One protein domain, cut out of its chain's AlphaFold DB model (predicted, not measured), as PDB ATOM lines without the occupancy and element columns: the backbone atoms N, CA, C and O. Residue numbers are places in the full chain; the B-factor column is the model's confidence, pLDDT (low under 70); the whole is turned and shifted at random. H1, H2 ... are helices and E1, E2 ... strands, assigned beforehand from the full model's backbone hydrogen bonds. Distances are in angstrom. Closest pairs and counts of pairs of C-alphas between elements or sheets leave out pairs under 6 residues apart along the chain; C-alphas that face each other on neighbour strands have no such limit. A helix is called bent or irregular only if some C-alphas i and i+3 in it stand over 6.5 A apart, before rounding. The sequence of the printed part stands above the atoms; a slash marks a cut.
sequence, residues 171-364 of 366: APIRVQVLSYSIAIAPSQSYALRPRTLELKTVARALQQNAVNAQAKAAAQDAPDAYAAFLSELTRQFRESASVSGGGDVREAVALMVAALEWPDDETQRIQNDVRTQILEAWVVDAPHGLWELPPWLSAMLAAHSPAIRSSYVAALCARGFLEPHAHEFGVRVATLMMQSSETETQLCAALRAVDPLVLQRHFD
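What this domain is: This is residues 171 to 364 of the 366 residues of an uncharacterized protein of Pythium brassicum (UniProt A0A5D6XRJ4). Two groups of helices follow each other along an elongated body: a long helical hairpin of H2 and H3 with H4 and H5 packed on it, and an up-and-down bundle of H7, H8, H9 and H10, each running against the one before. A small hairpin of strands E1 and E2 packs on H9, and H11 lies at that same end. The printed part has 194 residues, with E1 and E2, one antiparallel sheet, and then eleven named helices, H1 to H11; the class is mostly helix. The whole is compact, with a radius of gyration of the C-alphas of 18.1 A, and spans 63 by 35 by 34 A.

How they stand to each other: E1, residues 173 to 177, and E2, residues 180 to 184, form an antiparallel hairpin, with N 175 and O 182 within hydrogen-bond range at 2.9 A. The closest C-alphas of E1 and H9, residues 326 to 337, are those of Val 175 and Ala 334, 6.0 A apart. H7, residues 295 to 304, touches residues 331 to 336 of H9, closest at C-alphas 299 and 336, 4.8 A. H10, residues 341 to 353, forms a helical hairpin with H9, closest at C-alphas 337 and 344, 4.7 A. H8, residues 306 to 319, forms another with H7, closest at C-alphas 302 and 309, 4.0 A. H6, residues 287 to 291, touches residues 311 to 315 of H8, closest at C-alphas 287 and 311, 6.1 A. H5, residues 265 to 285, is only just irregular, with C-alphas 277 and 280 6.50 A apart; its residues 279 to 284 touch H8 at a shallow tilt of 26 degrees, closest at C-alphas 280 and 308, 6.0 A. H4, residues 247 to 258, touches H7, closest at C-alphas 258 and 301, 5.6 A. Residues 199 to 207 of H2, residues 194 to 218, touch H4 at a steep tilt of 66 degrees, closest at C-alphas 203 and 256, 4.8 A. H3, residues 225 to 242, forms a helical hairpin with H2, closest at C-alphas 213 and 226, 4.7 A. H1, residues 187 to 191, and H11, residues 356 to 363, touch no helix. Every O i to N i+4 pair is within hydrogen-bond range except in H3, 12 of 14, H5, 14 of 17, and H6, 0 of 1, where 1 of 2 O i to N i+3 pairs is.

Where its parts are: E1 begins at C-alpha 173 (162.084, 205.536, 157.660) and H11 ends at C-alpha 363 (156.487, 192.638, 143.019). H2 is 36.2 A long, H5 28.6 A and H3 26.6 A.

The domain as a whole: The C-alphas farthest apart, of Asp 221 and Asp 364, are 63.6 A apart. The printed part has no cut and no long link. Its mean pLDDT is 83.4; residues 177 to 180, 241 to 247, 320 to 326 and 356 to 364 are under 70.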
ATOM      1  N   ALA A 171     162.577 206.848 165.042       75.06
ATOM      2  CA  ALA A 171     161.453 206.687 164.124       75.06
ATOM      3  C   ALA A 171     161.875 205.926 162.845       75.06
ATOM      4  O   ALA A 171     162.910 206.254 162.253       75.06
ATOM      5  N   PRO A 172     161.091 204.928 162.391       81.19
ATOM      6  CA  PRO A 172     161.404 204.188 161.177       81.19
ATOM      7  C   PRO A 172     161.239 205.070 159.935       81.19
ATOM      8  O   PRO A 172     160.299 205.861 159.828       81.19
ATOM      9  N   ILE A 173     162.129 204.881 158.966       78.25
ATOM     10  CA  ILE A 173     162.084 205.536 157.660       78.25
ATOM     11  C   ILE A 173     161.285 204.639 156.718       78.25
ATOM     12  O   ILE A 173     161.576 203.450 156.596       78.25
ATOM     13  N   ARG A 174     160.274 205.191 156.043       80.44
ATOM     14  CA  ARG A 174     159.544 204.467 154.996       80.44
ATOM     15  C   ARG A 174     160.172 204.756 153.643       80.44
ATOM     16  O   ARG A 174     160.214 205.908 153.225       80.44
ATOM     17  N   VAL A 175     160.619 203.706 152.969       74.19
ATOM     18  CA  VAL A 175     161.168 203.768 151.615       74.19
ATOM     19  C   VAL A 175     160.227 203.014 150.688       74.19
ATOM     20  O   VAL A 175     159.773 201.917 151.014       74.19
ATOM     21  N   GLN A 176     159.914 203.615 149.543       72.81
ATOM     22  CA  GLN A 176     159.161 202.943 148.494       72.81
ATOM     23  C   GLN A 176     160.146 202.229 147.571       72.81
ATOM     24  O   GLN A 176     160.956 202.870 146.906       72.81
ATOM     25  N   VAL A 177     160.100 200.900 147.573       67.50
ATOM     26  CA  VAL A 177     160.928 200.048 146.718       67.50
ATOM     27  C   VAL A 177     159.996 199.304 145.779       67.50
ATOM     28  O   VAL A 177     159.198 198.478 146.225       67.50
ATOM     29  N   LEU A 178     160.097 199.611 144.482       68.81
ATOM     30  CA  LEU A 178     159.157 199.131 143.465       68.81
ATOM     31  C   LEU A 178     157.718 199.529 143.864       68.81
ATOM     32  O   LEU A 178     157.438 200.722 144.004       68.81
ATOM     33  N   SER A 179     156.841 198.556 144.120       67.06
ATOM     34  CA  SER A 179     155.445 198.762 144.538       67.06
ATOM     35  C   SER A 179     155.218 198.693 146.058       67.06
ATOM     36  O   SER A 179     154.099 198.917 146.518       67.06
ATOM     37  N   TYR A 180     156.248 198.402 146.867       66.69
ATOM     38  CA  TYR A 180     156.097 198.184 148.312       66.69
ATOM     39  C   TYR A 180     156.631 199.348 149.134       66.69
ATOM     40  O   TYR A 180     157.696 199.901 148.866       66.69
ATOM     41  N   SER A 181     155.909 199.669 150.208       76.81
ATOM     42  CA  SER A 181     156.419 200.532 151.268       76.81
ATOM     43  C   SER A 181     157.098 199.671 152.327       76.81
ATOM     44  O   SER A 181     156.455 198.837 152.964       76.81
ATOM     45  N   ILE A 182     158.398 199.880 152.516       79.38
ATOM     46  CA  ILE A 182     159.205 199.153 153.493       79.38
ATOM     47  C   ILE A 182     159.645 200.131 154.572       79.38
ATOM     48  O   ILE A 182     160.235 201.173 154.289       79.38
ATOM     49  N   ALA A 183     159.345 199.794 155.824       79.25
ATOM     50  CA  ALA A 183     159.846 200.518 156.979       79.25
ATOM     51  C   ALA A 183     161.219 199.957 157.369       79.25
ATOM     52  O   ALA A 183     161.338 198.780 157.703       79.25
ATOM     53  N   ILE A 184     162.243 200.803 157.344       79.88
ATOM     54  CA  ILE A 184     163.601 200.468 157.772       79.88
ATOM     55  C   ILE A 184     163.991 201.321 158.976       79.88
ATOM     56  O   ILE A 184     163.637 202.498 159.071       79.88
ATOM     57  N   ALA A 185     164.731 200.736 159.916       79.19
ATOM     58  CA  ALA A 185     165.322 201.525 160.991       79.19
ATOM     59  C   ALA A 185     166.422 202.440 160.411       79.19
ATOM     60  O   ALA A 185     167.118 202.035 159.472       79.19
ATOM     61  N   PRO A 186     166.612 203.658 160.943       77.56
ATOM     62  CA  PRO A 186     167.711 204.516 160.520       77.56
ATOM     63  C   PRO A 186     169.065 203.905 160.910       77.56
ATOM     64  O   PRO A 186     169.170 203.164 161.888       77.56
ATOM     65  N   SER A 187     170.131 204.260 160.188       74.94
ATOM     66  CA  SER A 187     171.504 203.784 160.454       74.94
ATOM     67  C   SER A 187     171.945 204.004 161.909       74.94
ATOM     68  O   SER A 187     172.557 203.132 162.525       74.94
ATOM     69  N   GLN A 188     171.553 205.140 162.489       76.38
ATOM     70  CA  GLN A 188     171.819 205.516 163.880       76.38
ATOM     71  C   GLN A 188     171.221 204.519 164.884       76.38
ATOM     72  O   GLN A 188     171.868 204.184 165.873       76.38
ATOM     73  N   SER A 189     170.028 203.982 164.601       80.88
ATOM     74  CA  SER A 189     169.381 202.973 165.449       80.88
ATOM     75  C   SER A 189     170.227 201.699 165.518       80.88
ATOM     76  O   SER A 189     170.466 201.176 166.607       80.88
ATOM     77  N   TYR A 190     170.767 201.232 164.385       82.12
ATOM     78  CA  TYR A 190     171.611 200.032 164.340       82.12
ATOM     79  C   TYR A 190     172.941 200.204 165.071       82.12
ATOM     80  O   TYR A 190     173.398 199.264 165.724       82.12
ATOM     81  N   ALA A 191     173.538 201.397 165.005       80.19
ATOM     82  CA  ALA A 191     174.781 201.711 165.705       80.19
ATOM     83  C   ALA A 191     174.648 201.647 167.237       80.19
ATOM     84  O   ALA A 191     175.656 201.449 167.914       80.19
ATOM     85  N   LEU A 192     173.426 201.806 167.759       78.06
ATOM     86  CA  LEU A 192     173.100 201.808 169.187       78.06
ATOM     87  C   LEU A 192     172.597 200.457 169.709       78.06
ATOM     88  O   LEU A 192     172.398 200.304 170.912       78.06
ATOM     89  N   ARG A 193     172.397 199.458 168.842       82.31
ATOM     90  CA  ARG A 193     171.960 198.134 169.301       82.31
ATOM     91  C   ARG A 193     173.035 197.490 170.190       82.31
ATOM     92  O   ARG A 193     174.205 197.518 169.802       82.31
ATOM     93  N   PRO A 194     172.667 196.840 171.312       80.44
ATOM     94  CA  PRO A 194     173.616 196.208 172.231       80.44
ATOM     95  C   PRO A 194     174.620 195.277 171.540       80.44
ATOM     96  O   PRO A 194     175.822 195.468 171.694       80.44
ATOM     97  N   ARG A 195     174.149 194.372 170.668       83.94
ATOM     98  CA  ARG A 195     175.017 193.486 169.864       83.94
ATOM     99  C   ARG A 195     176.017 194.268 169.006       83.94
ATOM    100  O   ARG A 195     177.188 193.915 168.940       83.94
ATOM    101  N   THR A 196     175.576 195.343 168.349       86.31
ATOM    102  CA  THR A 196     176.465 196.178 167.526       86.31
ATOM    103  C   THR A 196     177.531 196.853 168.384       86.31
ATOM    104  O   THR A 196     178.683 196.948 167.965       86.31
ATOM    105  N   LEU A 197     177.170 197.321 169.580       83.25
ATOM    106  CA  LEU A 197     178.118 197.921 170.519       83.25
ATOM    107  C   LEU A 197     179.141 196.895 171.014       83.25
ATOM    108  O   LEU A 197     180.334 197.192 171.008       83.25
ATOM    109  N   GLU A 198     178.702 195.685 171.362       84.12
ATOM    110  CA  GLU A 198     179.577 194.564 171.729       84.12
ATOM    111  C   GLU A 198     180.562 194.241 170.600       84.12
ATOM    112  O   GLU A 198     181.776 194.283 170.802       84.12
ATOM    113  N   LEU A 199     180.077 194.036 169.375       87.12
ATOM    114  CA  LEU A 199     180.942 193.762 168.228       87.12
ATOM    115  C   LEU A 199     181.871 194.937 167.891       87.12
ATOM    116  O   LEU A 199     183.016 194.719 167.498       87.12
ATOM    117  N   LYS A 200     181.446 196.188 168.111       86.25
ATOM    118  CA  LYS A 200     182.322 197.363 167.975       86.25
ATOM    119  C   LYS A 200     183.477 197.346 168.975       86.25
ATOM    120  O   LYS A 200     184.557 197.825 168.635       86.25
ATOM    121  N   THR A 201     183.297 196.805 170.182       83.88
ATOM    122  CA  THR A 201     184.420 196.645 171.125       83.88
ATOM    123  C   THR A 201     185.453 195.646 170.615       83.88
ATOM    124  O   THR A 201     186.649 195.929 170.677       83.88
ATOM    125  N   VAL A 202     185.001 194.537 170.023       85.88
ATOM    126  CA  VAL A 202     185.878 193.549 169.379       85.88
ATOM    127  C   VAL A 202     186.592 194.181 168.186       85.88
ATOM    128  O   VAL A 202     187.810 194.088 168.079       85.88
ATOM    129  N   ALA A 203     185.860 194.906 167.339       88.44
ATOM    130  CA  ALA A 203     186.418 195.631 166.202       88.44
ATOM    131  C   ALA A 203     187.496 196.645 166.628       88.44
ATOM    132  O   ALA A 203     188.539 196.737 165.985       88.44
ATOM    133  N   ARG A 204     187.292 197.371 167.738       85.38
ATOM    134  CA  ARG A 204     188.300 198.288 168.303       85.38
ATOM    135  C   ARG A 204     189.535 197.554 168.814       85.38
ATOM    136  O   ARG A 204     190.645 198.037 168.627       85.38
ATOM    137  N   ALA A 205     189.365 196.389 169.437       83.25
ATOM    138  CA  ALA A 205     190.497 195.566 169.852       83.25
ATOM    139  C   ALA A 205     191.299 195.064 168.639       83.25
ATOM    140  O   ALA A 205     192.527 195.120 168.654       83.25
ATOM    141  N   LEU A 206     190.621 194.643 167.564       86.94
ATOM    142  CA  LEU A 206     191.265 194.272 166.299       86.94
ATOM    143  C   LEU A 206     192.007 195.457 165.668       86.94
ATOM    144  O   LEU A 206     193.161 195.298 165.275       86.94
ATOM    145  N   GLN A 207     191.390 196.643 165.640       88.38
ATOM    146  CA  GLN A 207     192.028 197.884 165.193       88.38
ATOM    147  C   GLN A 207     193.303 198.172 165.987       88.38
ATOM    148  O   GLN A 207     194.361 198.354 165.391       88.38
ATOM    149  N   GLN A 208     193.236 198.138 167.319       86.06
ATOM    150  CA  GLN A 208     194.404 198.388 168.159       86.06
ATOM    151  C   GLN A 208     195.503 197.340 167.947       86.06
ATOM    152  O   GLN A 208     196.683 197.682 167.910       86.06
ATOM    153  N   ASN A 209     195.136 196.067 167.783       85.88
ATOM    154  CA  ASN A 209     196.094 195.000 167.505       85.88
ATOM    155  C   ASN A 209     196.788 195.194 166.153       85.88
ATOM    156  O   ASN A 209     198.000 195.002 166.075       85.88
ATOM    157  N   ALA A 210     196.052 195.625 165.127       87.25
ATOM    158  CA  ALA A 210     196.611 195.941 163.819       87.25
ATOM    159  C   ALA A 210     197.618 197.100 163.908       87.25
ATOM    160  O   ALA A 210     198.739 196.978 163.420       87.25
ATOM    161  N   VAL A 211     197.254 198.180 164.609       87.56
ATOM    162  CA  VAL A 211     198.135 199.337 164.852       87.56
ATOM    163  C   VAL A 211     199.391 198.926 165.619       87.56
ATOM    164  O   VAL A 211     200.501 199.275 165.228       87.56
ATOM    165  N   ASN A 212     199.247 198.127 166.676       85.75
ATOM    166  CA  ASN A 212     200.382 197.647 167.461       85.75
ATOM    167  C   ASN A 212     201.306 196.730 166.645       85.75
ATOM    168  O   ASN A 212     202.526 196.801 166.787       85.75
ATOM    169  N   ALA A 213     200.745 195.856 165.807       86.12
ATOM    170  CA  ALA A 213     201.520 194.984 164.931       86.12
ATOM    171  C   ALA A 213     202.286 195.796 163.874       86.12
ATOM    172  O   ALA A 213     203.464 195.527 163.640       86.12
ATOM    173  N   GLN A 214     201.650 196.827 163.311       86.62
ATOM    174  CA  GLN A 214     202.282 197.762 162.383       86.62
ATOM    175  C   GLN A 214     203.415 198.548 163.054       86.62
ATOM    176  O   GLN A 214     204.509 198.634 162.503       86.62
ATOM    177  N   ALA A 215     203.198 199.048 164.272       86.56
ATOM    178  CA  ALA A 215     204.221 199.761 165.034       86.56
ATOM    179  C   ALA A 215     205.447 198.875 165.330       86.56
ATOM    180  O   ALA A 215     206.581 199.323 165.178       86.56
ATOM    181  N   LYS A 216     205.238 197.599 165.684       83.50
ATOM    182  CA  LYS A 216     206.327 196.621 165.890       83.50
ATOM    183  C   LYS A 216     207.106 196.316 164.612       83.50
ATOM    184  O   LYS A 216     208.324 196.153 164.667       83.50
ATOM    185  N   ALA A 217     206.416 196.241 163.476       86.69
ATOM    186  CA  ALA A 217     207.062 196.063 162.182       86.69
ATOM    187  C   ALA A 217     207.897 197.300 161.806       86.69
ATOM    188  O   ALA A 217     209.045 197.163 161.384       86.69
ATOM    189  N   ALA A 218     207.364 198.506 162.036       86.00
ATOM    190  CA  ALA A 218     208.053 199.770 161.775       86.00
ATOM    191  C   ALA A 218     209.283 199.986 162.675       86.00
ATOM    192  O   ALA A 218     210.302 200.494 162.207       86.00
ATOM    193  N   ALA A 219     209.221 199.555 163.939       85.44
ATOM    194  CA  ALA A 219     210.341 199.602 164.883       85.44
ATOM    195  C   ALA A 219     211.445 198.565 164.597       85.44
ATOM    196  O   ALA A 219     212.469 198.571 165.269       85.44
ATOM    197  N   GLN A 220     211.252 197.676 163.611       80.75
ATOM    198  CA  GLN A 220     212.116 196.522 163.313       80.75
ATOM    199  C   GLN A 220     212.256 195.503 164.459       80.75
ATOM    200  O   GLN A 220     213.033 194.557 164.340       80.75
ATOM    201  N   ASP A 221     211.456 195.626 165.522       75.44
ATOM    202  CA  ASP A 221     211.410 194.663 166.630       75.44
ATOM    203  C   ASP A 221     210.872 193.300 166.168       75.44
ATOM    204  O   ASP A 221     211.294 192.248 166.647       75.44
ATOM    205  N   ALA A 222     209.919 193.318 165.230       82.88
ATOM    206  CA  ALA A 222     209.362 192.131 164.592       82.88
ATOM    207  C   ALA A 222     208.842 192.493 163.184       82.88
ATOM    208  O   ALA A 222     207.667 192.847 163.047       82.88
ATOM    209  N   PRO A 223     209.681 192.423 162.130       82.94
ATOM    210  CA  PRO A 223     209.342 192.928 160.792       82.94
ATOM    211  C   PRO A 223     208.125 192.226 160.170       82.94
ATOM    212  O   PRO A 223     207.347 192.853 159.456       82.94
ATOM    213  N   ASP A 224     207.904 190.957 160.514       91.50
ATOM    214  CA  ASP A 224     206.789 190.163 159.994       91.50
ATOM    215  C   ASP A 224     205.510 190.280 160.839       91.50
ATOM    216  O   ASP A 224     204.499 189.662 160.509       91.50
ATOM    217  N   ALA A 225     205.511 191.058 161.932       87.75
ATOM    218  CA  ALA A 225     204.397 191.094 162.884       87.75
ATOM    219  C   ALA A 225     203.070 191.517 162.241       87.75
ATOM    220  O   ALA A 225     202.031 190.915 162.516       87.75
ATOM    221  N   TYR A 226     203.098 192.529 161.372       91.56
ATOM    222  CA  TYR A 226     201.897 193.002 160.687       91.56
ATOM    223  C   TYR A 226     201.410 192.023 159.613       91.56
ATOM    224  O   TYR A 226     200.220 191.716 159.551       91.56
ATOM    225  N   ALA A 227     202.327 191.458 158.824       92.50
ATOM    226  CA  ALA A 227     201.990 190.442 157.828       92.50
ATOM    227  C   ALA A 227     201.401 189.180 158.486       92.50
ATOM    228  O   ALA A 227     200.400 188.639 158.015       92.50
ATOM    229  N   ALA A 228     201.969 188.748 159.616       91.19
ATOM    230  CA  ALA A 228     201.452 187.642 160.414       91.19
ATOM    231  C   ALA A 228     200.060 187.951 160.983       91.19
ATOM    232  O   ALA A 228     199.172 187.102 160.910       91.19
ATOM    233  N   PHE A 229     199.841 189.172 161.489       93.19
ATOM    234  CA  PHE A 229     198.525 189.619 161.947       93.19
ATOM    235  C   PHE A 229     197.480 189.569 160.824       93.19
ATOM    236  O   PHE A 229     196.415 188.985 161.017       93.19
ATOM    237  N   LEU A 230     197.780 190.135 159.650       94.19
ATOM    238  CA  LEU A 230     196.853 190.134 158.514       94.19
ATOM    239  C   LEU A 230     196.556 188.714 158.020       94.19
ATOM    240  O   LEU A 230     195.400 188.396 157.740       94.19
ATOM    241  N   SER A 231     197.572 187.852 157.946       92.31
ATOM    242  CA  SER A 231     197.406 186.450 157.552       92.31
ATOM    243  C   SER A 231     196.493 185.697 158.524       92.31
ATOM    244  O   SER A 231     195.532 185.051 158.102       92.31
ATOM    245  N   GLU A 232     196.722 185.852 159.829       93.00
ATOM    246  CA  GLU A 232     195.899 185.218 160.858       93.00
ATOM    247  C   GLU A 232     194.467 185.768 160.864       93.00
ATOM    248  O   GLU A 232     193.512 184.994 160.922       93.00
ATOM    249  N   LEU A 233     194.289 187.085 160.723       93.12
ATOM    250  CA  LEU A 233     192.963 187.696 160.628       93.12
ATOM    251  C   LEU A 233     192.199 187.187 159.399       93.12
ATOM    252  O   LEU A 233     191.018 186.856 159.499       93.12
ATOM    253  N   THR A 234     192.879 187.067 158.257       93.25
ATOM    254  CA  THR A 234     192.309 186.515 157.018       93.25
ATOM    255  C   THR A 234     191.891 185.061 157.204       93.25
ATOM    256  O   THR A 234     190.799 184.665 156.790       93.25
ATOM    257  N   ARG A 235     192.744 184.258 157.849       89.94
ATOM    258  CA  ARG A 235     192.478 182.849 158.145       89.94
ATOM    259  C   ARG A 235     191.235 182.702 159.021       89.94
ATOM    260  O   ARG A 235     190.297 182.011 158.630       89.94
ATOM    261  N   GLN A 236     191.185 183.426 160.138       89.88
ATOM    262  CA  GLN A 236     190.053 183.422 161.068       89.88
ATOM    263  C   GLN A 236     188.760 183.895 160.394       89.88
ATOM    264  O   GLN A 236     187.719 183.261 160.542       89.88
ATOM    265  N   PHE A 237     188.821 184.960 159.589       89.75
ATOM    266  CA  PHE A 237     187.672 185.473 158.838       89.75
ATOM    267  C   PHE A 237     187.089 184.436 157.857       89.75
ATOM    268  O   PHE A 237     185.869 184.320 157.689       89.75
ATOM    269  N   ARG A 238     187.956 183.658 157.201       87.38
ATOM    270  CA  ARG A 238     187.540 182.604 156.265       87.38
ATOM    271  C   ARG A 238     186.964 181.396 156.998       87.38
ATOM    272  O   ARG A 238     185.876 180.945 156.645       87.38
ATOM    273  N   GLU A 239     187.653 180.915 158.028       85.00
ATOM    274  CA  GLU A 239     187.259 179.730 158.802       85.00
ATOM    275  C   GLU A 239     185.971 179.934 159.603       85.00
ATOM    276  O   GLU A 239     185.232 178.975 159.840       85.00
ATOM    277  N   SER A 240     185.641 181.176 159.957       81.56
ATOM    278  CA  SER A 240     184.469 181.478 160.774       81.56
ATOM    279  C   SER A 240     183.123 181.131 160.110       81.56
ATOM    280  O   SER A 240     182.122 181.000 160.809       81.56
ATOM    281  N   ALA A 241     183.071 180.872 158.796       68.44
ATOM    282  CA  ALA A 241     181.874 180.303 158.153       68.44
ATOM    283  C   ALA A 241     181.515 178.893 158.653       68.44
ATOM    284  O   ALA A 241     180.367 178.474 158.534       68.44
ATOM    285  N   SER A 242     182.495 178.137 159.153       63.06
ATOM    286  CA  SER A 242     182.351 176.705 159.442       63.06
ATOM    287  C   SER A 242     181.980 176.383 160.896       63.06
ATOM    288  O   SER A 242     181.662 175.237 161.205       63.06
ATOM    289  N   VAL A 243     181.986 177.381 161.788       58.59
ATOM    290  CA  VAL A 243     181.794 177.210 163.239       58.59
ATOM    291  C   VAL A 243     180.527 177.937 163.692       58.59
ATOM    292  O   VAL A 243     180.301 179.090 163.321       58.59
ATOM    293  N   SER A 244     179.695 177.301 164.530       48.88
ATOM    294  CA  SER A 244     178.508 177.960 165.096       48.88
ATOM    295  C   SER A 244     178.926 179.181 165.925       48.88
ATOM    296  O   SER A 244     179.636 179.028 166.918       48.88
ATOM    297  N   GLY A 245     178.497 180.378 165.519       55.69
ATOM    298  CA  GLY A 245     178.907 181.652 166.130       55.69
ATOM    299  C   GLY A 245     180.022 182.401 165.385       55.69
ATOM    300  O   GLY A 245     180.335 183.530 165.740       55.69
ATOM    301  N   GLY A 246     180.595 181.844 164.311       58.06
ATOM    302  CA  GLY A 246     181.663 182.509 163.553       58.06
ATOM    303  C   GLY A 246     181.218 183.685 162.662       58.06
ATOM    304  O   GLY A 246     182.059 184.404 162.115       58.06
ATOM    305  N   GLY A 247     179.914 183.968 162.571       68.25
ATOM    306  CA  GLY A 247     179.412 185.216 161.976       68.25
ATOM    307  C   GLY A 247     179.948 186.469 162.683       68.25
ATOM    308  O   GLY A 247     180.231 187.475 162.032       68.25
ATOM    309  N   ASP A 248     180.216 186.372 163.987       82.06
ATOM    310  CA  ASP A 248     180.651 187.501 164.812       82.06
ATOM    311  C   ASP A 248     182.036 188.035 164.397       82.06
ATOM    312  O   ASP A 248     182.269 189.244 164.432       82.06
ATOM    313  N   VAL A 249     182.942 187.168 163.921       87.19
ATOM    314  CA  VAL A 249     184.264 187.586 163.408       87.19
ATOM    315  C   VAL A 249     184.112 188.399 162.123       87.19
ATOM    316  O   VAL A 249     184.747 189.443 161.972       87.19
ATOM    317  N   ARG A 250     183.241 187.961 161.204       89.50
ATOM    318  CA  ARG A 250     182.999 188.668 159.935       89.50
ATOM    319  C   ARG A 250     182.353 190.020 160.172       89.50
ATOM    320  O   ARG A 250     182.793 191.014 159.599       89.50
ATOM    321  N   GLU A 251     181.356 190.063 161.054       91.00
ATOM    322  CA  GLU A 251     180.716 191.309 161.465       91.00
ATOM    323  C   GLU A 251     181.718 192.263 162.133       91.00
ATOM    324  O   GLU A 251     181.733 193.448 161.803       91.00
ATOM    325  N   ALA A 252     182.597 191.770 163.013       90.75
ATOM    326  CA  ALA A 252     183.608 192.594 163.677       90.75
ATOM    327  C   ALA A 252     184.638 193.180 162.694       90.75
ATOM    328  O   ALA A 252     184.948 194.368 162.777       90.75
ATOM    329  N   VAL A 253     185.134 192.389 161.734       92.62
ATOM    330  CA  VAL A 253     186.059 192.876 160.689       92.62
ATOM    331  C   VAL A 253     185.368 193.892 159.774       92.62
ATOM    332  O   VAL A 253     185.934 194.940 159.463       92.62
ATOM    333  N   ALA A 254     184.117 193.639 159.389       93.38
ATOM    334  CA  ALA A 254     183.324 194.588 158.613       93.38
ATOM    335  C   ALA A 254     183.083 195.907 159.373       93.38
ATOM    336  O   ALA A 254     183.229 196.989 158.805       93.38
ATOM    337  N   LEU A 255     182.766 195.833 160.670       92.31
ATOM    338  CA  LEU A 255     182.607 196.990 161.557       92.31
ATOM    339  C   LEU A 255     183.901 197.789 161.714       92.31
ATOM    340  O   LEU A 255     183.860 199.017 161.713       92.31
ATOM    341  N   MET A 256     185.036 197.098 161.833       92.81
ATOM    342  CA  MET A 256     186.358 197.714 161.930       92.81
ATOM    343  C   MET A 256     186.644 198.617 160.724       92.81
ATOM    344  O   MET A 256     187.174 199.715 160.889       92.81
ATOM    345  N   VAL A 257     186.243 198.193 159.522       93.25
ATOM    346  CA  VAL A 257     186.431 198.974 158.294       93.25
ATOM    347  C   VAL A 257     185.349 200.039 158.109       93.25
ATOM    348  O   VAL A 257     185.680 201.164 157.753       93.25
ATOM    349  N   ALA A 258     184.074 199.709 158.323       90.25
ATOM    350  CA  ALA A 258     182.956 200.560 157.903       90.25
ATOM    351  C   ALA A 258     182.424 201.517 158.982       90.25
ATOM    352  O   ALA A 258     181.654 202.420 158.661       90.25
ATOM    353  N   ALA A 259     182.729 201.278 160.261       87.12
ATOM    354  CA  ALA A 259     182.048 201.938 161.378       87.12
ATOM    355  C   ALA A 259     182.979 202.594 162.405       87.12
ATOM    356  O   ALA A 259     182.486 203.319 163.274       87.12
ATOM    357  N   LEU A 260     184.277 202.280 162.378       88.50
ATOM    358  CA  LEU A 260     185.271 202.885 163.262       88.50
ATOM    359  C   LEU A 260     185.950 204.070 162.581       88.50
ATOM    360  O   LEU A 260     186.120 204.093 161.364       88.50
ATOM    361  N   GLU A 261     186.344 205.041 163.396       87.00
ATOM    362  CA  GLU A 261     187.125 206.190 162.952       87.00
ATOM    363  C   GLU A 261     188.613 205.821 162.892       87.00
ATOM    364  O   GLU A 261     189.130 205.094 163.748       87.00
ATOM    365  N   TRP A 262     189.284 206.336 161.864       87.44
ATOM    366  CA  TRP A 262     190.701 206.136 161.577       87.44
ATOM    367  C   TRP A 262     191.339 207.528 161.497       87.44
ATOM    368  O   TRP A 262     191.146 208.218 160.497       87.44
ATOM    369  N   PRO A 263     191.953 208.011 162.594       77.88
ATOM    370  CA  PRO A 263     192.210 209.438 162.791       77.88
ATOM    371  C   PRO A 263     193.398 209.989 161.994       77.88
ATOM    372  O   PRO A 263     193.503 211.205 161.850       77.88
ATOM    373  N   ASP A 264     194.289 209.131 161.499       85.94
ATOM    374  CA  ASP A 264     195.508 209.540 160.803       85.94
ATOM    375  C   ASP A 264     195.756 208.710 159.530       85.94
ATOM    376  O   ASP A 264     195.239 207.603 159.361       85.94
ATOM    377  N   ASP A 265     196.564 209.259 158.620       84.56
ATOM    378  CA  ASP A 265     196.852 208.650 157.316       84.56
ATOM    379  C   ASP A 265     197.526 207.271 157.439       84.56
ATOM    380  O   ASP A 265     197.392 206.420 156.558       84.56
ATOM    381  N   GLU A 266     198.277 207.042 158.518       80.62
ATOM    382  CA  GLU A 266     198.997 205.791 158.752       80.62
ATOM    383  C   GLU A 266     198.032 204.667 159.135       80.62
ATOM    384  O   GLU A 266     198.043 203.588 158.539       80.62
ATOM    385  N   THR A 267     197.126 204.942 160.062       86.81
ATOM    386  CA  THR A 267     196.066 204.025 160.465       86.81
ATOM    387  C   THR A 267     195.051 203.838 159.329       86.81
ATOM    388  O   THR A 267     194.543 202.733 159.131       86.81
ATOM    389  N   GLN A 268     194.844 204.838 158.468       90.06
ATOM    390  CA  GLN A 268     194.017 204.690 157.268       90.06
ATOM    391  C   GLN A 268     194.613 203.718 156.231       90.06
ATOM    392  O   GLN A 268     193.868 203.046 155.513       90.06
ATOM    393  N   ARG A 269     195.944 203.556 156.168       90.81
ATOM    394  CA  ARG A 269     196.567 202.486 155.359       90.81
ATOM    395  C   ARG A 269     196.199 201.104 155.886       90.81
ATOM    396  O   ARG A 269     195.824 200.249 155.091       90.81
ATOM    397  N   ILE A 270     196.198 200.921 157.205       92.00
ATOM    398  CA  ILE A 270     195.778 199.664 157.840       92.00
ATOM    399  C   ILE A 270     194.312 199.356 157.504       92.00
ATOM    400  O   ILE A 270     193.979 198.235 157.122       92.00
ATOM    401  N   GLN A 271     193.431 200.359 157.583       94.06
ATOM    402  CA  GLN A 271     192.037 200.219 157.156       94.06
ATOM    403  C   GLN A 271     191.933 199.771 155.690       94.06
ATOM    404  O   GLN A 271     191.148 198.875 155.371       94.06
ATOM    405  N   ASN A 272     192.722 200.381 154.800       93.94
ATOM    406  CA  ASN A 272     192.744 200.043 153.379       93.94
ATOM    407  C   ASN A 272     193.262 198.617 153.131       93.94
ATOM    408  O   ASN A 272     192.694 197.922 152.291       93.94
ATOM    409  N   ASP A 273     194.276 198.158 153.865       94.69
ATOM    410  CA  ASP A 273     194.794 196.789 153.759       94.69
ATOM    411  C   ASP A 273     193.733 195.766 154.162       94.69
ATOM    412  O   ASP A 273     193.438 194.846 153.404       94.69
ATOM    413  N   VAL A 274     193.083 195.965 155.314       94.69
ATOM    414  CA  VAL A 274     191.998 195.085 155.773       94.69
ATOM    415  C   VAL A 274     190.830 195.105 154.782       94.69
ATOM    416  O   VAL A 274     190.284 194.055 154.438       94.69
ATOM    417  N   ARG A 275     190.460 196.281 154.261       95.31
ATOM    418  CA  ARG A 275     189.396 196.402 153.256       95.31
ATOM    419  C   ARG A 275     189.733 195.641 151.975       95.31
ATOM    420  O   ARG A 275     188.902 194.875 151.505       95.31
ATOM    421  N   THR A 276     190.918 195.851 151.413       95.00
ATOM    422  CA  THR A 276     191.294 195.310 150.097       95.00
ATOM    423  C   THR A 276     191.662 193.827 150.166       95.00
ATOM    424  O   THR A 276     191.137 193.020 149.402       95.00
ATOM    425  N   GLN A 277     192.521 193.442 151.112       95.00
ATOM    426  CA  GLN A 277     193.076 192.089 151.191       95.00
ATOM    427  C   GLN A 277     192.105 191.077 151.808       95.00
ATOM    428  O   GLN A 277     192.204 189.887 151.513       95.00
ATOM    429  N   ILE A 278     191.164 191.529 152.647       94.56
ATOM    430  CA  ILE A 278     190.207 190.643 153.321       94.56
ATOM    431  C   ILE A 278     188.813 190.809 152.728       94.56
ATOM    432  O   ILE A 278     188.279 189.856 152.163       94.56
ATOM    433  N   LEU A 279     188.213 191.997 152.842       94.38
ATOM    434  CA  LEU A 279     186.795 192.180 152.507       94.38
ATOM    435  C   LEU A 279     186.535 192.184 150.998       94.38
ATOM    436  O   LEU A 279     185.665 191.453 150.535       94.38
ATOM    437  N   GLU A 280     187.275 192.973 150.221       94.75
ATOM    438  CA  GLU A 280     187.118 193.026 148.763       94.75
ATOM    439  C   GLU A 280     187.498 191.689 148.124       94.75
ATOM    440  O   GLU A 280     186.715 191.164 147.334       94.75
ATOM    441  N   ALA A 281     188.626 191.094 148.527       93.38
ATOM    442  CA  ALA A 281     189.022 189.758 148.080       93.38
ATOM    443  C   ALA A 281     187.934 188.707 148.368       93.38
ATOM    444  O   ALA A 281     187.552 187.945 147.484       93.38
ATOM    445  N   TRP A 282     187.366 188.708 149.577       92.06
ATOM    446  CA  TRP A 282     186.276 187.801 149.935       92.06
ATOM    447  C   TRP A 282     185.012 188.020 149.101       92.06
ATOM    448  O   TRP A 282     184.388 187.050 148.683       92.06
ATOM    449  N   VAL A 283     184.624 189.271 148.849       90.81
ATOM    450  CA  VAL A 283     183.430 189.580 148.050       90.81
ATOM    451  C   VAL A 283     183.616 189.182 146.587       90.81
ATOM    452  O   VAL A 283     182.650 188.760 145.955       90.81
ATOM    453  N   VAL A 284     184.835 189.278 146.051       89.00
ATOM    454  CA  VAL A 284     185.156 188.775 144.708       89.00
ATOM    455  C   VAL A 284     185.018 187.251 144.653       89.00
ATOM    456  O   VAL A 284     184.380 186.735 143.737       89.00
ATOM    457  N   ASP A 285     185.551 186.542 145.650       87.56
ATOM    458  CA  ASP A 285     185.519 185.075 145.701       87.56
ATOM    459  C   ASP A 285     184.113 184.520 146.010       87.56
ATOM    460  O   ASP A 285     183.710 183.475 145.496       87.56
ATOM    461  N   ALA A 286     183.352 185.207 146.865       86.88
ATOM    462  CA  ALA A 286     182.066 184.761 147.391       86.88
ATOM    463  C   ALA A 286     181.086 185.940 147.576       86.88
ATOM    464  O   ALA A 286     180.723 186.283 148.706       86.88
ATOM    465  N   PRO A 287     180.561 186.534 146.488       83.81
ATOM    466  CA  PRO A 287     179.734 187.746 146.555       83.81
ATOM    467  C   PRO A 287     178.421 187.550 147.328       83.81
ATOM    468  O   PRO A 287     177.865 188.492 147.896       83.81
ATOM    469  N   HIS A 288     177.929 186.312 147.407       83.44
ATOM    470  CA  HIS A 288     176.753 185.968 148.207       83.44
ATOM    471  C   HIS A 288     177.003 186.015 149.718       83.44
ATOM    472  O   HIS A 288     176.038 186.120 150.468       83.44
ATOM    473  N   GLY A 289     178.258 185.996 150.170       83.00
ATOM    474  CA  GLY A 289     178.602 186.085 151.588       83.00
ATOM    475  C   GLY A 289     178.116 187.383 152.247       83.00
ATOM    476  O   GLY A 289     177.855 187.412 153.444       83.00
ATOM    477  N   LEU A 290     177.873 188.446 151.472       87.81
ATOM    478  CA  LEU A 290     177.279 189.696 151.970       87.81
ATOM    479  C   LEU A 290     175.833 189.548 152.470       87.81
ATOM    480  O   LEU A 290     175.340 190.440 153.167       87.81
ATOM    481  N   TRP A 291     175.156 188.449 152.125       86.19
ATOM    482  CA  TRP A 291     173.854 188.094 152.689       86.19
ATOM    483  C   TRP A 291     173.961 187.539 154.110       86.19
ATOM    484  O   TRP A 291     173.008 187.637 154.873       86.19
ATOM    485  N   GLU A 292     175.123 187.021 154.501       85.62
ATOM    486  CA  GLU A 292     175.361 186.568 155.875       85.62
ATOM    487  C   GLU A 292     175.513 187.748 156.840       85.62
ATOM    488  O   GLU A 292     175.262 187.616 158.034       85.62
ATOM    489  N   LEU A 293     175.895 188.919 156.320       89.06
ATOM    490  CA  LEU A 293     175.976 190.145 157.099       89.06
ATOM    491  C   LEU A 293     174.600 190.827 157.219       89.06
ATOM    492  O   LEU A 293     173.788 190.786 156.277       89.06
ATOM    493  N   PRO A 294     174.348 191.532 158.341       89.25
ATOM    494  CA  PRO A 294     173.162 192.359 158.498       89.25
ATOM    495  C   PRO A 294     173.025 193.389 157.359       89.25
ATOM    496  O   PRO A 294     174.022 194.020 156.995       89.25
ATOM    497  N   PRO A 295     171.805 193.652 156.844       90.12
ATOM    498  CA  PRO A 295     171.575 194.542 155.698       90.12
ATOM    499  C   PRO A 295     172.257 195.913 155.787       90.12
ATOM    500  O   PRO A 295     172.797 196.409 154.800       90.12
ATOM    501  N   TRP A 296     172.255 196.515 156.977       90.31
ATOM    502  CA  TRP A 296     172.850 197.827 157.226       90.31
ATOM    503  C   TRP A 296     174.379 197.808 157.151       90.31
ATOM    504  O   TRP A 296     174.970 198.764 156.657       90.31
ATOM    505  N   LEU A 297     175.022 196.722 157.586       91.25
ATOM    506  CA  LEU A 297     176.476 196.595 157.574       91.25
ATOM    507  C   LEU A 297     176.980 196.368 156.146       91.25
ATOM    508  O   LEU A 297     177.930 197.025 155.723       91.25
ATOM    509  N   SER A 298     176.291 195.522 155.373       92.56
ATOM    510  CA  SER A 298     176.567 195.343 153.941       92.56
ATOM    511  C   SER A 298     176.395 196.655 153.170       92.56
ATOM    512  O   SER A 298     177.210 196.980 152.309       92.56
ATOM    513  N   ALA A 299     175.365 197.441 153.506       91.06
ATOM    514  CA  ALA A 299     175.137 198.750 152.903       91.06
ATOM    515  C   ALA A 299     176.254 199.751 153.245       91.06
ATOM    516  O   ALA A 299     176.772 200.413 152.348       91.06
ATOM    517  N   MET A 300     176.689 199.817 154.507       91.00
ATOM    518  CA  MET A 300     177.822 200.664 154.889       91.00
ATOM    519  C   MET A 300     179.112 200.246 154.178       91.00
ATOM    520  O   MET A 300     179.830 201.106 153.680       91.00
ATOM    521  N   LEU A 301     179.407 198.948 154.070       92.38
ATOM    522  CA  LEU A 301     180.578 198.470 153.325       92.38
ATOM    523  C   LEU A 301     180.535 198.875 151.846       92.38
ATOM    524  O   LEU A 301     181.542 199.326 151.304       92.38
ATOM    525  N   ALA A 302     179.366 198.770 151.211       92.56
ATOM    526  CA  ALA A 302     179.163 199.235 149.842       92.56
ATOM    527  C   ALA A 302     179.383 200.754 149.699       92.56
ATOM    528  O   ALA A 302     179.899 201.209 148.683       92.56
ATOM    529  N   ALA A 303     179.058 201.551 150.719       89.31
ATOM    530  CA  ALA A 303     179.364 202.981 150.712       89.31
ATOM    531  C   ALA A 303     180.879 203.265 150.763       89.31
ATOM    532  O   ALA A 303     181.336 204.242 150.175       89.31
ATOM    533  N   HIS A 304     181.654 202.401 151.428       88.12
ATOM    534  CA  HIS A 304     183.099 202.568 151.633       88.12
ATOM    535  C   HIS A 304     183.974 201.943 150.534       88.12
ATOM    536  O   HIS A 304     185.169 202.239 150.472       88.12
ATOM    537  N   SER A 305     183.424 201.062 149.691       91.69
ATOM    538  CA  SER A 305     184.161 200.409 148.604       91.69
ATOM    539  C   SER A 305     183.311 200.277 147.335       91.69
ATOM    540  O   SER A 305     182.329 199.525 147.324       91.69
ATOM    541  N   PRO A 306     183.717 200.916 146.221       91.62
ATOM    542  CA  PRO A 306     183.072 200.737 144.919       91.62
ATOM    543  C   PRO A 306     183.087 199.283 144.417       91.62
ATOM    544  O   PRO A 306     182.156 198.856 143.728       91.62
ATOM    545  N   ALA A 307     184.123 198.510 144.770       91.56
ATOM    546  CA  ALA A 307     184.246 197.102 144.395       91.56
ATOM    547  C   ALA A 307     183.207 196.238 145.126       91.56
ATOM    548  O   ALA A 307     182.486 195.457 144.493       91.56
ATOM    549  N   ILE A 308     183.059 196.445 146.443       94.06
ATOM    550  CA  ILE A 308     182.018 195.782 147.240       94.06
ATOM    551  C   ILE A 308     180.635 196.204 146.748       94.06
ATOM    552  O   ILE A 308     179.777 195.351 146.546       94.06
ATOM    553  N   ARG A 309     180.424 197.501 146.493       93.31
ATOM    554  CA  ARG A 309     179.151 198.037 145.994       93.31
ATOM    555  C   ARG A 309     178.691 197.355 144.716       93.31
ATOM    556  O   ARG A 309     177.565 196.872 144.648       93.31
ATOM    557  N   SER A 310     179.578 197.281 143.730       91.50
ATOM    558  CA  SER A 310     179.270 196.689 142.428       91.50
ATOM    559  C   SER A 310     178.925 195.207 142.553       91.50
ATOM    560  O   SER A 310     177.910 194.759 142.019       91.50
ATOM    561  N   SER A 311     179.719 194.469 143.329       91.75
ATOM    562  CA  SER A 311     179.505 193.041 143.566       91.75
ATOM    563  C   SER A 311     178.229 192.772 144.365       91.75
ATOM    564  O   SER A 311     177.481 191.849 144.046       91.75
ATOM    565  N   TYR A 312     177.931 193.604 145.369       91.62
ATOM    566  CA  TYR A 312     176.733 193.467 146.192       91.62
ATOM    567  C   TYR A 312     175.462 193.732 145.393       91.62
ATOM    568  O   TYR A 312     174.535 192.930 145.450       91.62
ATOM    569  N   VAL A 313     175.425 194.817 144.611       90.38
ATOM    570  CA  VAL A 313     174.285 195.142 143.739       90.38
ATOM    571  C   VAL A 313     174.037 194.013 142.739       90.38
ATOM    572  O   VAL A 313     172.905 193.552 142.606       90.38
ATOM    573  N   ALA A 314     175.092 193.504 142.093       88.75
ATOM    574  CA  ALA A 314     174.977 192.374 141.176       88.75
ATOM    575  C   ALA A 314     174.433 191.116 141.878       88.75
ATOM    576  O   ALA A 314     173.499 190.485 141.384       88.75
ATOM    577  N   ALA A 315     174.959 190.776 143.059       87.62
ATOM    578  CA  ALA A 315     174.513 189.618 143.833       87.62
ATOM    579  C   ALA A 315     173.071 189.753 144.351       87.62
ATOM    580  O   ALA A 315     172.339 188.762 144.385       87.62
ATOM    581  N   LEU A 316     172.656 190.963 144.744       87.94
ATOM    582  CA  LEU A 316     171.282 191.275 145.141       87.94
ATOM    583  C   LEU A 316     170.321 191.050 143.972       87.94
ATOM    584  O   LEU A 316     169.336 190.340 144.136       87.94
ATOM    585  N   CYS A 317     170.620 191.595 142.791       83.62
ATOM    586  CA  CYS A 317     169.764 191.446 141.613       83.62
ATOM    587  C   CYS A 317     169.782 190.023 141.032       83.62
ATOM    588  O   CYS A 317     168.787 189.583 140.470       83.62
ATOM    589  N   ALA A 318     170.874 189.272 141.182       81.56
ATOM    590  CA  ALA A 318     170.938 187.895 140.695       81.56
ATOM    591  C   ALA A 318     170.080 186.918 141.519       81.56
ATOM    592  O   ALA A 318     169.659 185.885 141.001       81.56
ATOM    593  N   ARG A 319     169.856 187.202 142.812       75.62
ATOM    594  CA  ARG A 319     169.354 186.198 143.766       75.62
ATOM    595  C   ARG A 319     168.203 186.666 144.649       75.62
ATOM    596  O   ARG A 319     167.403 185.846 145.083       75.62
ATOM    597  N   GLY A 320     168.098 187.966 144.904       68.56
ATOM    598  CA  GLY A 320     167.134 188.527 145.848       68.56
ATOM    599  C   GLY A 320     165.679 188.490 145.383       68.56
ATOM    600  O   GLY A 320     164.777 188.649 146.196       68.56
ATOM    601  N   PHE A 321     165.448 188.218 144.099       69.31
ATOM    602  CA  PHE A 321     164.114 188.005 143.540       69.31
ATOM    603  C   PHE A 321     163.561 186.595 143.779       69.31
ATOM    604  O   PHE A 321     162.381 186.357 143.556       69.31
ATOM    605  N   LEU A 322     164.394 185.654 144.234       67.38
ATOM    606  CA  LEU A 322     163.975 184.280 144.500       67.38
ATOM    607  C   LEU A 322     163.369 184.176 145.910       67.38
ATOM    608  O   LEU A 322     163.960 184.638 146.889       67.38
ATOM    609  N   GLU A 323     162.195 183.550 146.034       54.50
ATOM    610  CA  GLU A 323     161.636 183.208 147.348       54.50
ATOM    611  C   GLU A 323     162.590 182.290 148.134       54.50
ATOM    612  O   GLU A 323     163.269 181.457 147.527       54.50
ATOM    613  N   PRO A 324     162.660 182.410 149.475       62.88
ATOM    614  CA  PRO A 324     161.837 183.236 150.376       62.88
ATOM    615  C   PRO A 324     162.371 184.667 150.609       62.88
ATOM    616  O   PRO A 324     161.930 185.355 151.530       62.88
ATOM    617  N   HIS A 325     163.325 185.144 149.807       68.06
ATOM    618  CA  HIS A 325     164.102 186.345 150.126       68.06
ATOM    619  C   HIS A 325     163.452 187.676 149.724       68.06
ATOM    620  O   HIS A 325     164.061 188.713 149.951       68.06
ATOM    621  N   ALA A 326     162.231 187.704 149.179       69.75
ATOM    622  CA  ALA A 326     161.627 188.927 148.628       69.75
ATOM    623  C   ALA A 326     161.517 190.084 149.648       69.75
ATOM    624  O   ALA A 326     161.854 191.229 149.340       69.75
ATOM    625  N   HIS A 327     161.107 189.789 150.888       77.19
ATOM    626  CA  HIS A 327     161.061 190.798 151.954       77.19
ATOM    627  C   HIS A 327     162.465 191.274 152.354       77.19
ATOM    628  O   HIS A 327     162.716 192.474 152.460       77.19
ATOM    629  N   GLU A 328     163.397 190.335 152.536       82.75
ATOM    630  CA  GLU A 328     164.784 190.634 152.900       82.75
ATOM    631  C   GLU A 328     165.495 191.444 151.806       82.75
ATOM    632  O   GLU A 328     166.212 192.400 152.098       82.75
ATOM    633  N   PHE A 329     165.245 191.110 150.543       84.44
ATOM    634  CA  PHE A 329     165.706 191.850 149.380       84.44
ATOM    635  C   PHE A 329     165.206 193.290 149.415       84.44
ATOM    636  O   PHE A 329     166.010 194.210 149.293       84.44
ATOM    637  N   GLY A 330     163.911 193.497 149.661       81.00
ATOM    638  CA  GLY A 330     163.342 194.833 149.798       81.00
ATOM    639  C   GLY A 330     164.003 195.645 150.920       81.00
ATOM    640  O   GLY A 330     164.365 196.802 150.711       81.00
ATOM    641  N   VAL A 331     164.245 195.032 152.086       85.00
ATOM    642  CA  VAL A 331     164.975 195.670 153.198       85.00
ATOM    643  C   VAL A 331     166.410 196.021 152.794       85.00
ATOM    644  O   VAL A 331     166.872 197.127 153.079       85.00
ATOM    645  N   ARG A 332     167.124 195.116 152.116       89.06
ATOM    646  CA  ARG A 332     168.507 195.332 151.657       89.06
ATOM    647  C   ARG A 332     168.596 196.432 150.602       89.06
ATOM    648  O   ARG A 332     169.457 197.296 150.731       89.06
ATOM    649  N   VAL A 333     167.690 196.452 149.624       87.25
ATOM    650  CA  VAL A 333     167.576 197.515 148.614       87.25
ATOM    651  C   VAL A 333     167.286 198.854 149.283       87.25
ATOM    652  O   VAL A 333     168.050 199.797 149.091       87.25
ATOM    653  N   ALA A 334     166.259 198.924 150.135       84.19
ATOM    654  CA  ALA A 334     165.903 200.147 150.853       84.19
ATOM    655  C   ALA A 334     167.079 200.680 151.688       84.19
ATOM    656  O   ALA A 334     167.397 201.864 151.641       84.19
ATOM    657  N   THR A 335     167.769 199.800 152.416       87.50
ATOM    658  CA  THR A 335     168.909 200.183 153.263       87.50
ATOM    659  C   THR A 335     170.113 200.654 152.441       87.50
ATOM    660  O   THR A 335     170.837 201.555 152.872       87.50
ATOM    661  N   LEU A 336     170.321 200.067 151.259       87.69
ATOM    662  CA  LEU A 336     171.400 200.413 150.338       87.69
ATOM    663  C   LEU A 336     171.156 201.766 149.643       87.69
ATOM    664  O   LEU A 336     172.087 202.563 149.533       87.69
ATOM    665  N   MET A 337     169.908 202.066 149.259       84.12
ATOM    666  CA  MET A 337     169.521 203.370 148.689       84.12
ATOM    667  C   MET A 337     169.812 204.541 149.634       84.12
ATOM    668  O   MET A 337     170.144 205.629 149.182       84.12
ATOM    669  N   MET A 338     169.735 204.319 150.947       81.75
ATOM    670  CA  MET A 338     169.928 205.374 151.947       81.75
ATOM    671  C   MET A 338     171.397 205.750 152.213       81.75
ATOM    672  O   MET A 338     171.642 206.629 153.034       81.75
ATOM    673  N   GLN A 339     172.381 205.084 151.593       84.31
ATOM    674  CA  GLN A 339     173.797 205.290 151.930       84.31
ATOM    675  C   GLN A 339     174.443 206.468 151.197       84.31
ATOM    676  O   GLN A 339     175.071 207.319 151.822       84.31
ATOM    677  N   SER A 340     174.344 206.498 149.867       84.00
ATOM    678  CA  SER A 340     174.932 207.554 149.040       84.00
ATOM    679  C   SER A 340     174.252 207.640 147.676       84.00
ATOM    680  O   SER A 340     173.742 206.641 147.164       84.00
ATOM    681  N   SER A 341     174.306 208.820 147.053       84.62
ATOM    682  CA  SER A 341     173.755 209.066 145.712       84.62
ATOM    683  C   SER A 341     174.379 208.169 144.637       84.62
ATOM    684  O   SER A 341     173.699 207.725 143.712       84.62
ATOM    685  N   GLU A 342     175.667 207.847 144.766       86.31
ATOM    686  CA  GLU A 342     176.350 206.893 143.884       86.31
ATOM    687  C   GLU A 342     175.743 205.493 143.985       86.31
ATOM    688  O   GLU A 342     175.509 204.829 142.974       86.31
ATOM    689  N   THR A 343     175.467 205.057 145.214       84.69
ATOM    690  CA  THR A 343     174.894 203.743 145.493       84.69
ATOM    691  C   THR A 343     173.470 203.644 144.968       84.69
ATOM    692  O   THR A 343     173.125 202.660 144.312       84.69
ATOM    693  N   GLU A 344     172.669 204.687 145.177       85.12
ATOM    694  CA  GLU A 344     171.329 204.806 144.608       85.12
ATOM    695  C   GLU A 344     171.359 204.751 143.074       85.12
ATOM    696  O   GLU A 344     170.615 203.980 142.465       85.12
ATOM    697  N   THR A 345     172.253 205.515 142.442       86.44
ATOM    698  CA  THR A 345     172.374 205.573 140.977       86.44
ATOM    699  C   THR A 345     172.715 204.202 140.395       86.44
ATOM    700  O   THR A 345     172.070 203.750 139.444       86.44
ATOM    701  N   GLN A 346     173.698 203.517 140.983       87.44
ATOM    702  CA  GLN A 346     174.140 202.201 140.531       87.44
ATOM    703  C   GLN A 346     173.060 201.128 140.731       87.44
ATOM    704  O   GLN A 346     172.824 200.318 139.836       87.44
ATOM    705  N   LEU A 347     172.370 201.146 141.874       85.94
ATOM    706  CA  LEU A 347     171.285 200.214 142.164       85.94
ATOM    707  C   LEU A 347     170.088 200.436 141.234       85.94
ATOM    708  O   LEU A 347     169.566 199.476 140.676       85.94
ATOM    709  N   CYS A 348     169.694 201.688 140.995       84.75
ATOM    710  CA  CYS A 348     168.641 202.022 140.038       84.75
ATOM    711  C   CYS A 348     168.988 201.554 138.618       84.75
ATOM    712  O   CYS A 348     168.126 201.021 137.920       84.75
ATOM    713  N   ALA A 349     170.238 201.734 138.181       86.88
ATOM    714  CA  ALA A 349     170.691 201.246 136.880       86.88
ATOM    715  C   ALA A 349     170.609 199.714 136.784       86.88
ATOM    716  O   ALA A 349     170.104 199.193 135.791       86.88
ATOM    717  N   ALA A 350     171.040 199.001 137.830       86.00
ATOM    718  CA  ALA A 350     170.974 197.545 137.883       86.00
ATOM    719  C   ALA A 350     169.528 197.026 137.897       86.00
ATOM    720  O   ALA A 350     169.202 196.131 137.126       86.00
ATOM    721  N   LEU A 351     168.645 197.622 138.704       81.69
ATOM    722  CA  LEU A 351     167.229 197.245 138.773       81.69
ATOM    723  C   LEU A 351     166.507 197.452 137.437       81.69
ATOM    724  O   LEU A 351     165.694 196.616 137.058       81.69
ATOM    725  N   ARG A 352     166.824 198.518 136.689       81.38
ATOM    726  CA  ARG A 352     166.265 198.743 135.341       81.38
ATOM    727  C   ARG A 352     166.727 197.713 134.310       81.38
ATOM    728  O   ARG A 352     166.052 197.539 133.302       81.38
ATOM    729  N   ALA A 353     167.876 197.080 134.533       82.94
ATOM    730  CA  ALA A 353     168.405 196.039 133.657       82.94
ATOM    731  C   ALA A 353     167.821 194.646 133.959       82.94
ATOM    732  O   ALA A 353     168.031 193.719 133.179       82.94
ATOM    733  N   VAL A 354     167.102 194.486 135.077       79.38
ATOM    734  CA  VAL A 354     166.395 193.244 135.415       79.38
ATOM    735  C   VAL A 354     165.179 193.093 134.506       79.38
ATOM    736  O   VAL A 354     164.482 194.068 134.228       79.38
ATOM    737  N   ASP A 355     164.914 191.863 134.059       71.69
ATOM    738  CA  ASP A 355     163.761 191.547 133.216       71.69
ATOM    739  C   ASP A 355     162.452 192.059 133.865       71.69
ATOM    740  O   ASP A 355     162.130 191.663 134.995       71.69
ATOM    741  N   PRO A 356     161.677 192.916 133.170       69.62
ATOM    742  CA  PRO A 356     160.401 193.422 133.660       69.62
ATOM    743  C   PRO A 356     159.428 192.322 134.099       69.62
ATOM    744  O   PRO A 356     158.672 192.532 135.043       69.62
ATOM    745  N   LEU A 357     159.467 191.138 133.475       66.38
ATOM    746  CA  LEU A 357     158.621 189.997 133.836       66.38
ATOM    747  C   LEU A 357     159.004 189.396 135.195       66.38
ATOM    748  O   LEU A 357     158.132 188.918 135.919       66.38
ATOM    749  N   VAL A 358     160.287 189.439 135.571       66.75
ATOM    750  CA  VAL A 358     160.761 189.011 136.901       66.75
ATOM    751  C   VAL A 358     160.295 190.006 137.959       66.75
ATOM    752  O   VAL A 358     159.778 189.601 138.999       66.75
ATOM    753  N   LEU A 359     160.403 191.305 137.672       65.31
ATOM    754  CA  LEU A 359     159.899 192.348 138.567       65.31
ATOM    755  C   LEU A 359     158.375 192.261 138.729       65.31
ATOM    756  O   LEU A 359     157.871 192.339 139.843       65.31
ATOM    757  N   GLN A 360     157.640 192.024 137.643       64.88
ATOM    758  CA  GLN A 360     156.184 191.908 137.671       64.88
ATOM    759  C   GLN A 360     155.715 190.656 138.424       64.88
ATOM    760  O   GLN A 360     154.780 190.738 139.212       64.88
ATOM    761  N   ARG A 361     156.389 189.514 138.235       62.94
ATOM    762  CA  ARG A 361     156.048 188.242 138.894       62.94
ATOM    763  C   ARG A 361     156.274 188.257 140.406       62.94
ATOM    764  O   ARG A 361     155.594 187.524 141.115       62.94
ATOM    765  N   HIS A 362     157.248 189.029 140.880       57.81
ATOM    766  CA  HIS A 362     157.647 189.038 142.289       57.81
ATOM    767  C   HIS A 362     157.211 190.289 143.055       57.81
ATOM    768  O   HIS A 362     157.242 190.259 144.285       57.81
ATOM    769  N   PHE A 363     156.814 191.367 142.366       57.69
ATOM    770  CA  PHE A 363     156.487 192.638 143.019       57.69
ATOM    771  C   PHE A 363     155.195 193.323 142.558       57.69
ATOM    772  O   PHE A 363     155.006 194.489 142.903       57.69
ATOM    773  N   ASP A 364     154.326 192.642 141.798       49.50
ATOM    774  CA  ASP A 364     153.036 193.174 141.327       49.50
ATOM    775  C   ASP A 364     153.150 194.631 140.827       49.50
ATOM    776  O   ASP A 364     152.465 195.544 141.293       49.50
TER     777      ASP A 364